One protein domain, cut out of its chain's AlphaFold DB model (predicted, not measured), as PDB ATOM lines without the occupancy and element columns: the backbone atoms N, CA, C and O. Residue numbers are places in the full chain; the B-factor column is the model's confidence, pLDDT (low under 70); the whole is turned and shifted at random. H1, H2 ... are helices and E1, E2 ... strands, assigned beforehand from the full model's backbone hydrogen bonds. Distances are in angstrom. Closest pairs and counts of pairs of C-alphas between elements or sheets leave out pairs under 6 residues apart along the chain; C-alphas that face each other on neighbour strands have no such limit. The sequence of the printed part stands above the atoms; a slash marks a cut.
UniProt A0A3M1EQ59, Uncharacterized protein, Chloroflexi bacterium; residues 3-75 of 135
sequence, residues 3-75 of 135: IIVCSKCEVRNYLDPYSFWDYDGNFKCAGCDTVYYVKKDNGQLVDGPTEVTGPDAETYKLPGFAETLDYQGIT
ATOM      1  N   ILE A   3     313.182 418.108 344.323       91.06
ATOM      2  CA  ILE A   3     312.876 416.688 344.496       91.06
ATOM      3  C   ILE A   3     314.217 415.968 344.513       91.06
ATOM      4  O   ILE A   3     314.963 416.049 343.539       91.06
ATOM      5  N   ILE A   4     314.526 415.291 345.615       93.00
ATOM      6  CA  ILE A   4     315.754 414.511 345.752       93.00
ATOM      7  C   ILE A   4     315.404 413.030 345.702       93.00
ATOM      8  O   ILE A   4     314.719 412.508 346.584       93.00
ATOM      9  N   VAL A   5     315.887 412.356 344.664       94.88
ATOM     10  CA  VAL A   5     315.810 410.900 344.539       94.88
ATOM     11  C   VAL A   5     316.934 410.297 345.375       94.88
ATOM     12  O   VAL A   5     318.105 410.606 345.160       94.88
ATOM     13  N   CYS A   6     316.587 409.457 346.346       95.06
ATOM     14  CA  CYS A   6     317.577 408.773 347.171       95.06
ATOM     15  C   CYS A   6     318.335 407.727 346.343       95.06
ATOM     16  O   CYS A   6     317.717 406.838 345.768       95.06
ATOM     17  N   SER A   7     319.667 407.767 346.337       93.25
ATOM     18  CA  SER A   7     320.497 406.807 345.590       93.25
ATOM     19  C   SER A   7     320.467 405.378 346.152       93.25
ATOM     20  O   SER A   7     320.897 404.451 345.474       93.25
ATOM     21  N   LYS A   8     319.967 405.185 347.383       94.75
ATOM     22  CA  LYS A   8     319.922 403.878 348.066       94.75
ATOM     23  C   LYS A   8     318.595 403.138 347.944       94.75
ATOM     24  O   LYS A   8     318.587 401.915 347.929       94.75
ATOM     25  N   CYS A   9     317.481 403.866 347.937       94.81
ATOM     26  CA  CYS A   9     316.135 403.277 347.936       94.81
ATOM     27  C   CYS A   9     315.196 403.890 346.896       94.81
ATOM     28  O   CYS A   9     314.013 403.573 346.896       94.81
ATOM     29  N   GLU A  10     315.698 404.807 346.064       95.88
ATOM     30  CA  GLU A  10     314.985 405.433 344.940       95.88
ATOM     31  C   GLU A  10     313.726 406.237 345.313       95.88
ATOM     32  O   GLU A  10     313.065 406.815 344.449       95.88
ATOM     33  N   VAL A  11     313.425 406.363 346.609       96.94
ATOM     34  CA  VAL A  11     312.351 407.214 347.123       96.94
ATOM     35  C   VAL A  11     312.617 408.671 346.752       96.94
ATOM     36  O   VAL A  11     313.709 409.208 346.979       96.94
ATOM     37  N   ARG A  12     311.585 409.324 346.215       96.69
ATOM     38  CA  ARG A  12     311.559 410.757 345.918       96.69
ATOM     39  C   ARG A  12     311.207 411.516 347.189       96.69
ATOM     40  O   ARG A  12     310.110 411.373 347.713       96.69
ATOM     41  N   ASN A  13     312.134 412.329 347.682       96.06
ATOM     42  CA  ASN A  13     311.959 413.169 348.864       96.06
ATOM     43  C   ASN A  13     311.710 414.609 348.407       96.06
ATOM     44  O   ASN A  13     312.524 415.189 347.686       96.06
ATOM     45  N   TYR A  14     310.593 415.192 348.826       94.69
ATOM     46  CA  TYR A  14     310.204 416.548 348.461       94.69
ATOM     47  C   TYR A  14     310.663 417.494 349.563       94.69
ATOM     48  O   TYR A  14     310.090 417.536 350.654       94.69
ATOM     49  N   LEU A  15     311.707 418.265 349.263       94.44
ATOM     50  CA  LEU A  15     312.178 419.328 350.142       94.44
ATOM     51  C   LEU A  15     311.352 420.581 349.862       94.44
ATOM     52  O   LEU A  15     311.604 421.323 348.897       94.44
ATOM     53  N   ASP A  16     310.320 420.762 350.685       89.19
ATOM     54  CA  ASP A  16     309.311 421.795 350.516       89.19
ATOM     55  C   ASP A  16     309.920 423.208 350.609       89.19
ATOM     56  O   ASP A  16     310.899 423.432 351.325       89.19
ATOM     57  N   PRO A  17     309.377 424.188 349.869       88.00
ATOM     58  CA  PRO A  17     309.887 425.552 349.923       88.00
ATOM     59  C   PRO A  17     309.780 426.195 351.309       88.00
ATOM     60  O   PRO A  17     310.619 427.017 351.633       88.00
ATOM     61  N   TYR A  18     308.795 425.844 352.138       85.62
ATOM     62  CA  TYR A  18     308.595 426.515 353.426       85.62
ATOM     63  C   TYR A  18     309.695 426.168 354.434       85.62
ATOM     64  O   TYR A  18     310.175 427.040 355.153       85.62
ATOM     65  N   SER A  19     310.126 424.909 354.456       89.56
ATOM     66  CA  SER A  19     311.135 424.407 355.391       89.56
ATOM     67  C   SER A  19     312.559 424.477 354.837       89.56
ATOM     68  O   SER A  19     313.511 424.463 355.628       89.56
ATOM     69  N   PHE A  20     312.696 424.538 353.504       94.12
ATOM     70  CA  PHE A  20     313.963 424.398 352.782       94.12
ATOM     71  C   PHE A  20     314.207 425.490 351.709       94.12
ATOM     72  O   PHE A  20     314.816 425.180 350.682       94.12
ATOM     73  N   TRP A  21     313.695 426.724 351.850       93.31
ATOM     74  CA  TRP A  21     313.955 427.810 350.876       93.31
ATOM     75  C   TRP A  21     315.435 428.215 350.850       93.31
ATOM     76  O   TRP A  21     316.091 428.019 349.831       93.31
ATOM     77  N   ASP A  22     315.946 428.682 351.989       95.06
ATOM     78  CA  ASP A  22     317.363 428.937 352.249       95.06
ATOM     79  C   ASP A  22     317.783 427.996 353.378       95.06
ATOM     80  O   ASP A  22     317.402 428.181 354.538       95.06
ATOM     81  N   TYR A  23     318.451 426.902 353.027       95.56
ATOM     82  CA  TYR A  23     318.708 425.807 353.954       95.56
ATOM     83  C   TYR A  23     320.104 425.248 353.775       95.56
ATOM     84  O   TYR A  23     320.489 424.894 352.671       95.56
ATOM     85  N   ASP A  24     320.823 425.114 354.877       96.50
ATOM     86  CA  ASP A  24     322.160 424.545 354.937       96.50
ATOM     87  C   ASP A  24     322.150 423.536 356.089       96.50
ATOM     88  O   ASP A  24     322.041 423.917 357.259       96.50
ATOM     89  N   GLY A  25     322.096 422.245 355.760       95.81
ATOM     90  CA  GLY A  25     322.001 421.202 356.773       95.81
ATOM     91  C   GLY A  25     321.503 419.860 356.256       95.81
ATOM     92  O   GLY A  25     321.424 419.602 355.056       95.81
ATOM     93  N   ASN A  26     321.159 418.988 357.199       96.94
ATOM     94  CA  ASN A  26     320.866 417.591 356.920       96.94
ATOM     95  C   ASN A  26     319.362 417.307 356.832       96.94
ATOM     96  O   ASN A  26     318.575 417.736 357.677       96.94
ATOM     97  N   PHE A  27     318.957 416.485 355.869       95.81
ATOM     98  CA  PHE A  27     317.628 415.887 355.827       95.81
ATOM     99  C   PHE A  27     317.713 414.362 355.905       95.81
ATOM    100  O   PHE A  27     318.668 413.754 355.421       95.81
ATOM    101  N   LYS A  28     316.706 413.729 356.506       96.44
ATOM    102  CA  LYS A  28     316.607 412.267 356.574       96.44
ATOM    103  C   LYS A  28     315.698 411.748 355.467       96.44
ATOM    104  O   LYS A  28     314.578 412.227 355.310       96.44
ATOM    105  N   CYS A  29     316.166 410.764 354.708       96.62
ATOM    106  CA  CYS A  29     315.365 410.119 353.677       96.62
ATOM    107  C   CYS A  29     314.174 409.369 354.288       96.62
ATOM    108  O   CYS A  29     314.350 408.535 355.173       96.62
ATOM    109  N   ALA A  30     312.975 409.604 353.754       97.00
ATOM    110  CA  ALA A  30     311.747 408.959 354.214       97.00
ATOM    111  C   ALA A  30     311.703 407.443 353.934       97.00
ATOM    112  O   ALA A  30     310.989 406.715 354.613       97.00
ATOM    113  N   GLY A  31     312.463 406.952 352.949       96.12
ATOM    114  CA  GLY A  31     312.501 405.530 352.596       96.12
ATOM    115  C   GLY A  31     313.424 404.711 353.494       96.12
ATOM    116  O   GLY A  31     312.981 403.812 354.201       96.12
ATOM    117  N   CYS A  32     314.720 405.030 353.475       95.19
ATOM    118  CA  CYS A  32     315.765 404.208 354.097       95.19
ATOM    119  C   CYS A  32     316.456 404.853 355.307       95.19
ATOM    120  O   CYS A  32     317.514 404.380 355.712       95.19
ATOM    121  N   ASP A  33     315.927 405.965 355.828       95.38
ATOM    122  CA  ASP A  33     316.461 406.716 356.980       95.38
ATOM    123  C   ASP A  33     317.904 407.226 356.830       95.38
ATOM    124  O   ASP A  33     318.479 407.769 357.771       95.38
ATOM    125  N   THR A  34     318.498 407.108 355.641       95.81
ATOM    126  CA  THR A  34     319.819 407.677 355.362       95.81
ATOM    127  C   THR A  34     319.748 409.195 355.440       95.81
ATOM    128  O   THR A  34     318.831 409.809 354.887       95.81
ATOM    129  N   VAL A  35     320.718 409.785 356.129       96.62
ATOM    130  CA  VAL A  35     320.818 411.228 356.320       96.62
ATOM    131  C   VAL A  35     321.729 411.813 355.248       96.62
ATOM    132  O   VAL A  35     322.808 411.289 354.973       96.62
ATOM    133  N   TYR A  36     321.273 412.898 354.634       96.31
ATOM    134  CA  TYR A  36     321.980 413.594 353.573       96.31
ATOM    135  C   TYR A  36     322.109 415.073 353.911       96.31
ATOM    136  O   TYR A  36     321.125 415.715 354.269       96.31
ATOM    137  N   TYR A  37     323.304 415.617 353.729       96.31
ATOM    138  CA  TYR A  37     323.546 417.050 353.713       96.31
ATOM    139  C   TYR A  37     323.080 417.645 352.389       96.31
ATOM    140  O   TYR A  37     323.348 417.083 351.322       96.31
ATOM    141  N   VAL A  38     322.415 418.795 352.458       96.12
ATOM    142  CA  VAL A  38     322.075 419.620 351.302       96.12
ATOM    143  C   VAL A  38     322.246 421.091 351.638       96.12
ATOM    144  O   VAL A  38     321.948 421.532 352.752       96.12
ATOM    145  N   LYS A  39     322.623 421.862 350.623       96.12
ATOM    146  CA  LYS A  39     322.558 423.315 350.674       96.12
ATOM    147  C   LYS A  39     321.634 423.841 349.595       96.12
ATOM    148  O   LYS A  39     321.716 423.437 348.433       96.12
ATOM    149  N   LYS A  40     320.751 424.752 349.982       94.88
ATOM    150  CA  LYS A  40     319.802 425.421 349.109       94.88
ATOM    151  C   LYS A  40     319.838 426.922 349.322       94.88
ATOM    152  O   LYS A  40     319.712 427.365 350.458       94.88
ATOM    153  N   ASP A  41     319.895 427.646 348.211       95.25
ATOM    154  CA  ASP A  41     319.793 429.102 348.155       95.25
ATOM    155  C   ASP A  41     318.646 429.466 347.202       95.25
ATOM    156  O   ASP A  41     318.573 428.961 346.075       95.25
ATOM    157  N   ASN A  42     317.713 430.314 347.643       92.56
ATOM    158  CA  ASN A  42     316.512 430.692 346.887       92.56
ATOM    159  C   ASN A  42     315.741 429.486 346.311       92.56
ATOM    160  O   ASN A  42     315.262 429.483 345.172       92.56
ATOM    161  N   GLY A  43     315.658 428.410 347.094       88.81
ATOM    162  CA  GLY A  43     314.950 427.183 346.754       88.81
ATOM    163  C   GLY A  43     315.646 426.280 345.731       88.81
ATOM    164  O   GLY A  43     315.096 425.205 345.444       88.81
ATOM    165  N   GLN A  44     316.814 426.666 345.207       91.12
ATOM    166  CA  GLN A  44     317.645 425.850 344.319       91.12
ATOM    167  C   GLN A  44     318.677 425.062 345.116       91.12
ATOM    168  O   GLN A  44     319.196 425.564 346.101       91.12
ATOM    169  N   LEU A  45     318.964 423.830 344.699       93.12
ATOM    170  CA  LEU A  45     320.029 423.023 345.291       93.12
ATOM    171  C   LEU A  45     321.380 423.535 344.781       93.12
ATOM    172  O   LEU A  45     321.619 423.506 343.575       93.12
ATOM    173  N   VAL A  46     322.224 424.015 345.690       95.00
ATOM    174  CA  VAL A  46     323.560 424.545 345.380       95.00
ATOM    175  C   VAL A  46     324.680 423.603 345.823       95.00
ATOM    176  O   VAL A  46     325.771 423.676 345.266       95.00
ATOM    177  N   ASP A  47     324.411 422.707 346.779       95.00
ATOM    178  CA  ASP A  47     325.331 421.646 347.205       95.00
ATOM    179  C   ASP A  47     324.575 420.402 347.709       95.00
ATOM    180  O   ASP A  47     323.421 420.486 348.149       95.00
ATOM    181  N   GLY A  48     325.239 419.248 347.662       91.94
ATOM    182  CA  GLY A  48     324.675 417.935 347.970       91.94
ATOM    183  C   GLY A  48     323.769 417.371 346.860       91.94
ATOM    184  O   GLY A  48     323.725 417.907 345.749       91.94
ATOM    185  N   PRO A  49     323.025 416.279 347.125       93.88
ATOM    186  CA  PRO A  49     322.964 415.541 348.386       93.88
ATOM    187  C   PRO A  49     324.237 414.726 348.656       93.88
ATOM    188  O   PRO A  49     324.641 413.906 347.833       93.88
ATOM    189  N   THR A  50     324.820 414.901 349.839       95.38
ATOM    190  CA  THR A  50     325.999 414.143 350.290       95.38
ATOM    191  C   THR A  50     325.621 413.313 351.502       95.38
ATOM    192  O   THR A  50     325.029 413.837 352.440       95.38
ATOM    193  N   GLU A  51     325.914 412.015 351.491       95.19
ATOM    194  CA  GLU A  51     325.612 411.152 352.634       95.19
ATOM    195  C   GLU A  51     326.406 411.587 353.873       95.19
ATOM    196  O   GLU A  51     327.611 411.827 353.796       95.19
ATOM    197  N   VAL A  52     325.720 411.664 355.014       93.75
ATOM    198  CA  VAL A  52     326.308 412.012 356.309       93.75
ATOM    199  C   VAL A  52     326.178 410.826 357.251       93.75
ATOM    200  O   VAL A  52     325.109 410.233 357.397       93.75
ATOM    201  N   THR A  53     327.276 410.496 357.924       90.44
ATOM    202  CA  THR A  53     327.347 409.406 358.902       90.44
ATOM    203  C   THR A  53     327.982 409.887 360.198       90.44
ATOM    204  O   THR A  53     328.815 410.788 360.176       90.44
ATOM    205  N   GLY A  54     327.668 409.227 361.312       85.94
ATOM    206  CA  GLY A  54     328.245 409.555 362.616       85.94
ATOM    207  C   GLY A  54     327.438 410.618 363.374       85.94
ATOM    208  O   GLY A  54     326.243 410.756 363.118       85.94
ATOM    209  N   PRO A  55     328.061 411.346 364.318       82.44
ATOM    210  CA  PRO A  55     327.360 412.267 365.220       82.44
ATOM    211  C   PRO A  55     326.587 413.376 364.497       82.44
ATOM    212  O   PRO A  55     325.502 413.763 364.920       82.44
ATOM    213  N   ASP A  56     327.100 413.845 363.359       79.75
ATOM    214  CA  ASP A  56     326.465 414.914 362.580       79.75
ATOM    215  C   ASP A  56     325.125 414.481 361.958       79.75
ATOM    216  O   ASP A  56     324.289 415.319 361.615       79.75
ATOM    217  N   ALA A  57     324.872 413.170 361.860       84.19
ATOM    218  CA  ALA A  57     323.606 412.624 361.380       84.19
ATOM    219  C   ALA A  57     322.478 412.676 362.431       84.19
ATOM    220  O   ALA A  57     321.335 412.367 362.097       84.19
ATOM    221  N   GLU A  58     322.750 413.067 363.683       85.19
ATOM    222  CA  GLU A  58     321.720 413.153 364.730       85.19
ATOM    223  C   GLU A  58     320.785 414.359 364.555       85.19
ATOM    224  O   GLU A  58     319.625 414.310 364.965       85.19
ATOM    225  N   THR A  59     321.258 415.431 363.912       91.50
ATOM    226  CA  THR A  59     320.453 416.631 363.649       91.50
ATOM    227  C   THR A  59     319.999 416.643 362.198       91.50
ATOM    228  O   THR A  59     320.812 416.836 361.300       91.50
ATOM    229  N   TYR A  60     318.699 416.469 361.956       94.12
ATOM    230  CA  TYR A  60     318.122 416.465 360.610       94.12
ATOM    231  C   TYR A  60     316.709 417.058 360.572       94.12
ATOM    232  O   TYR A  60     315.992 417.081 361.573       94.12
ATOM    233  N   LYS A  61     316.276 417.490 359.384       94.81
ATOM    234  CA  LYS A  61     314.866 417.761 359.072       94.81
ATOM    235  C   LYS A  61     314.245 416.616 358.273       94.81
ATOM    236  O   LYS A  61     314.928 415.894 357.548       94.81
ATOM    237  N   LEU A  62     312.931 416.455 358.397       95.38
ATOM    238  CA  LEU A  62     312.163 415.534 357.561       95.38
ATOM    239  C   LEU A  62     311.695 416.245 356.282       95.38
ATOM    240  O   LEU A  62     311.447 417.453 356.322       95.38
ATOM    241  N   PRO A  63     311.558 415.528 355.153       94.69
ATOM    242  CA  PRO A  63     310.956 416.082 353.948       94.69
ATOM    243  C   PRO A  63     309.469 416.377 354.180       94.69
ATOM    244  O   PRO A  63     308.809 415.681 354.950       94.69
ATOM    245  N   GLY A  64     308.919 417.379 353.490       92.69
ATOM    246  CA  GLY A  64     307.496 417.721 353.601       92.69
ATOM    247  C   GLY A  64     306.569 416.670 352.978       92.69
ATOM    248  O   GLY A  64     305.410 416.554 353.362       92.69
ATOM    249  N   PHE A  65     307.085 415.896 352.024       93.88
ATOM    250  CA  PHE A  65     306.408 414.757 351.412       93.88
ATOM    251  C   PHE A  65     307.444 413.781 350.843       93.88
ATOM    252  O   PHE A  65     308.577 414.172 350.544       93.88
ATOM    253  N   ALA A  66     307.068 412.519 350.665       95.75
ATOM    254  CA  ALA A  66     307.887 411.542 349.965       95.75
ATOM    255  C   ALA A  66     307.021 410.503 349.256       95.75
ATOM    256  O   ALA A  66     305.928 410.187 349.723       95.75
ATOM    257  N   GLU A  67     307.519 409.954 348.150       96.56
ATOM    258  CA  GLU A  67     306.835 408.891 347.410       96.56
ATOM    259  C   GLU A  67     307.815 407.871 346.818       96.56
ATOM    260  O   GLU A  67     308.988 408.169 346.567       96.56
ATOM    261  N   THR A  68     307.321 406.659 346.581       95.25
ATOM    262  CA  THR A  68     308.037 405.616 345.837       95.25
ATOM    263  C   THR A  68     308.054 405.918 344.337       95.25
ATOM    264  O   THR A  68     307.321 406.784 343.853       95.25
ATOM    265  N   LEU A  69     308.863 405.183 343.564       90.88
ATOM    266  CA  LEU A  69     308.884 405.328 342.104       90.88
ATOM    267  C   LEU A  69     307.504 405.109 341.467       90.88
ATOM    268  O   LEU A  69     307.164 405.829 340.526       90.88
ATOM    269  N   ASP A  70     306.702 404.221 342.057       93.31
ATOM    270  CA  ASP A  70     305.324 403.899 341.669       93.31
ATOM    271  C   ASP A  70     304.286 404.952 342.102       93.31
ATOM    272  O   ASP A  70     303.084 404.697 342.039       93.31
ATOM    273  N   TYR A  71     304.728 406.135 342.546       91.00
ATOM    274  CA  TYR A  71     303.873 407.257 342.960       91.00
ATOM    275  C   TYR A  71     303.003 406.960 344.191       91.00
ATOM    276  O   TYR A  71     301.940 407.558 344.376       91.00
ATOM    277  N   GLN A  72     303.448 406.049 345.061       95.50
ATOM    278  CA  GLN A  72     302.795 405.813 346.347       95.50
ATOM    279  C   GLN A  72     303.409 406.712 347.419       95.50
ATOM    280  O   GLN A  72     304.615 406.661 347.661       95.50
ATOM    281  N   GLY A  73     302.576 407.535 348.058       94.19
ATOM    282  CA  GLY A  73     303.005 408.445 349.120       94.19
ATOM    283  C   GLY A  73     303.388 407.711 350.407       94.19
ATOM    284  O   GLY A  73     302.688 406.797 350.840       94.19
ATOM    285  N   ILE A  74     304.473 408.147 351.043       93.56
ATOM    286  CA  ILE A  74     304.914 407.669 352.356       93.56
ATOM    287  C   ILE A  74     304.275 408.562 353.423       93.56
ATOM    288  O   ILE A  74     304.606 409.741 353.535       93.56
ATOM    289  N   THR A  75     303.355 407.998 354.206       88.00
ATOM    290  CA  THR A  75     302.583 408.723 355.238       88.00
ATOM    291  C   THR A  75     302.872 408.243 356.659       88.00
ATOM    292  O   THR A  75     302.125 408.556 357.583       88.00
TER     293      THR A  75
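What this domain is: This is residues 3 to 75 of the 135 residues of an uncharacterized protein of Chloroflexi bacterium (UniProt A0A3M1EQ59). Two small antiparallel sheets make up most of the regular structure: the larger, strongly twisted sheet E3 E4 E5 forms one side, the small sheet E1 E2 E6 the other, and between them only E1 and E5 come close. The short helices H1 and H2 graze the larger sheet near opposite ends of E4, and after E6 a tail without a named element, residues 68 to 75, ends the printed part. The printed part has 73 residues, with named elements in the order E1 E2 H1 E3 E4 E5 H2 E6, two helices and six strands; the class is mostly strand. It is compact, with a radius of gyration of the C-alphas of 11.4 A and spans of 29 by 29 by 18 A.

Where its parts are: E1, residues 3 to 5, begins at C-alpha 3 at (312.876, 416.688, 344.496). E2 is residues 12 to 15, and H1 is residues 17 to 20. E3, residues 23 to 28, is 14.0 A long from first to last C-alpha. E4, residues 35 to 41, is 19.7 A long and begins at C-alpha 35 at (320.818, 411.228, 356.320). E5, residues 44 to 52, is the longest strand at 20.3 A, and it bends by 55 degrees at residue 47. H2 is residues 55 to 58. E6, residues 65 to 67, ends at C-alpha 67 at (306.835, 408.891, 347.410).

How they stand to each other: E3, E4 and E5 form a meander, each strand the antiparallel neighbour of the one before, with E4 the inner strand. The hairpin E3 and E4 has N 25 and O 38 at 3.1 A and N 40 and O 23 at 2.7 A, within hydrogen-bond range. In the hairpin E4 and E5, N 37 and O 50 are 2.8 A apart and N 44 and O 41 are 3.0 A apart, also within range. H1 only grazes this sheet with residues 17 to 20; the closest C-alphas of H1 and E4 are those of Phe 20 and Lys 40, 7.0 A apart. H2 only grazes it with residues 56 to 58; the closest C-alphas of H2 and E4 are those of Val 35 and Ala 57, 5.9 A apart. The closest C-alphas of E1 and E5, those of Ile 4 and Pro 49, are 7.7 A apart. In the other sheet E2 is the inner strand, between E1 and E6. The hairpin E1 and E2 is antiparallel, with N 4 and O 13 at 2.9 A, and E2 and E6 are antiparallel, with N 14 and O 65 at 2.8 A, both within hydrogen-bond range. E2 and E4 are apart, and so are E5 and E6. H1 and H2 are too short for a pair of O i and N i+4; of O i to N i+3 pairs, H1 has 0 of 1 within range and H2 has 1 of 1.

The domain as a whole: The two C-alphas farthest apart, those of Pro 55 and Asp 70, are 33.3 A from each other. The printed part has no cut and no long link. The mean pLDDT of the printed part is 93.4, and no printed residue is under 70.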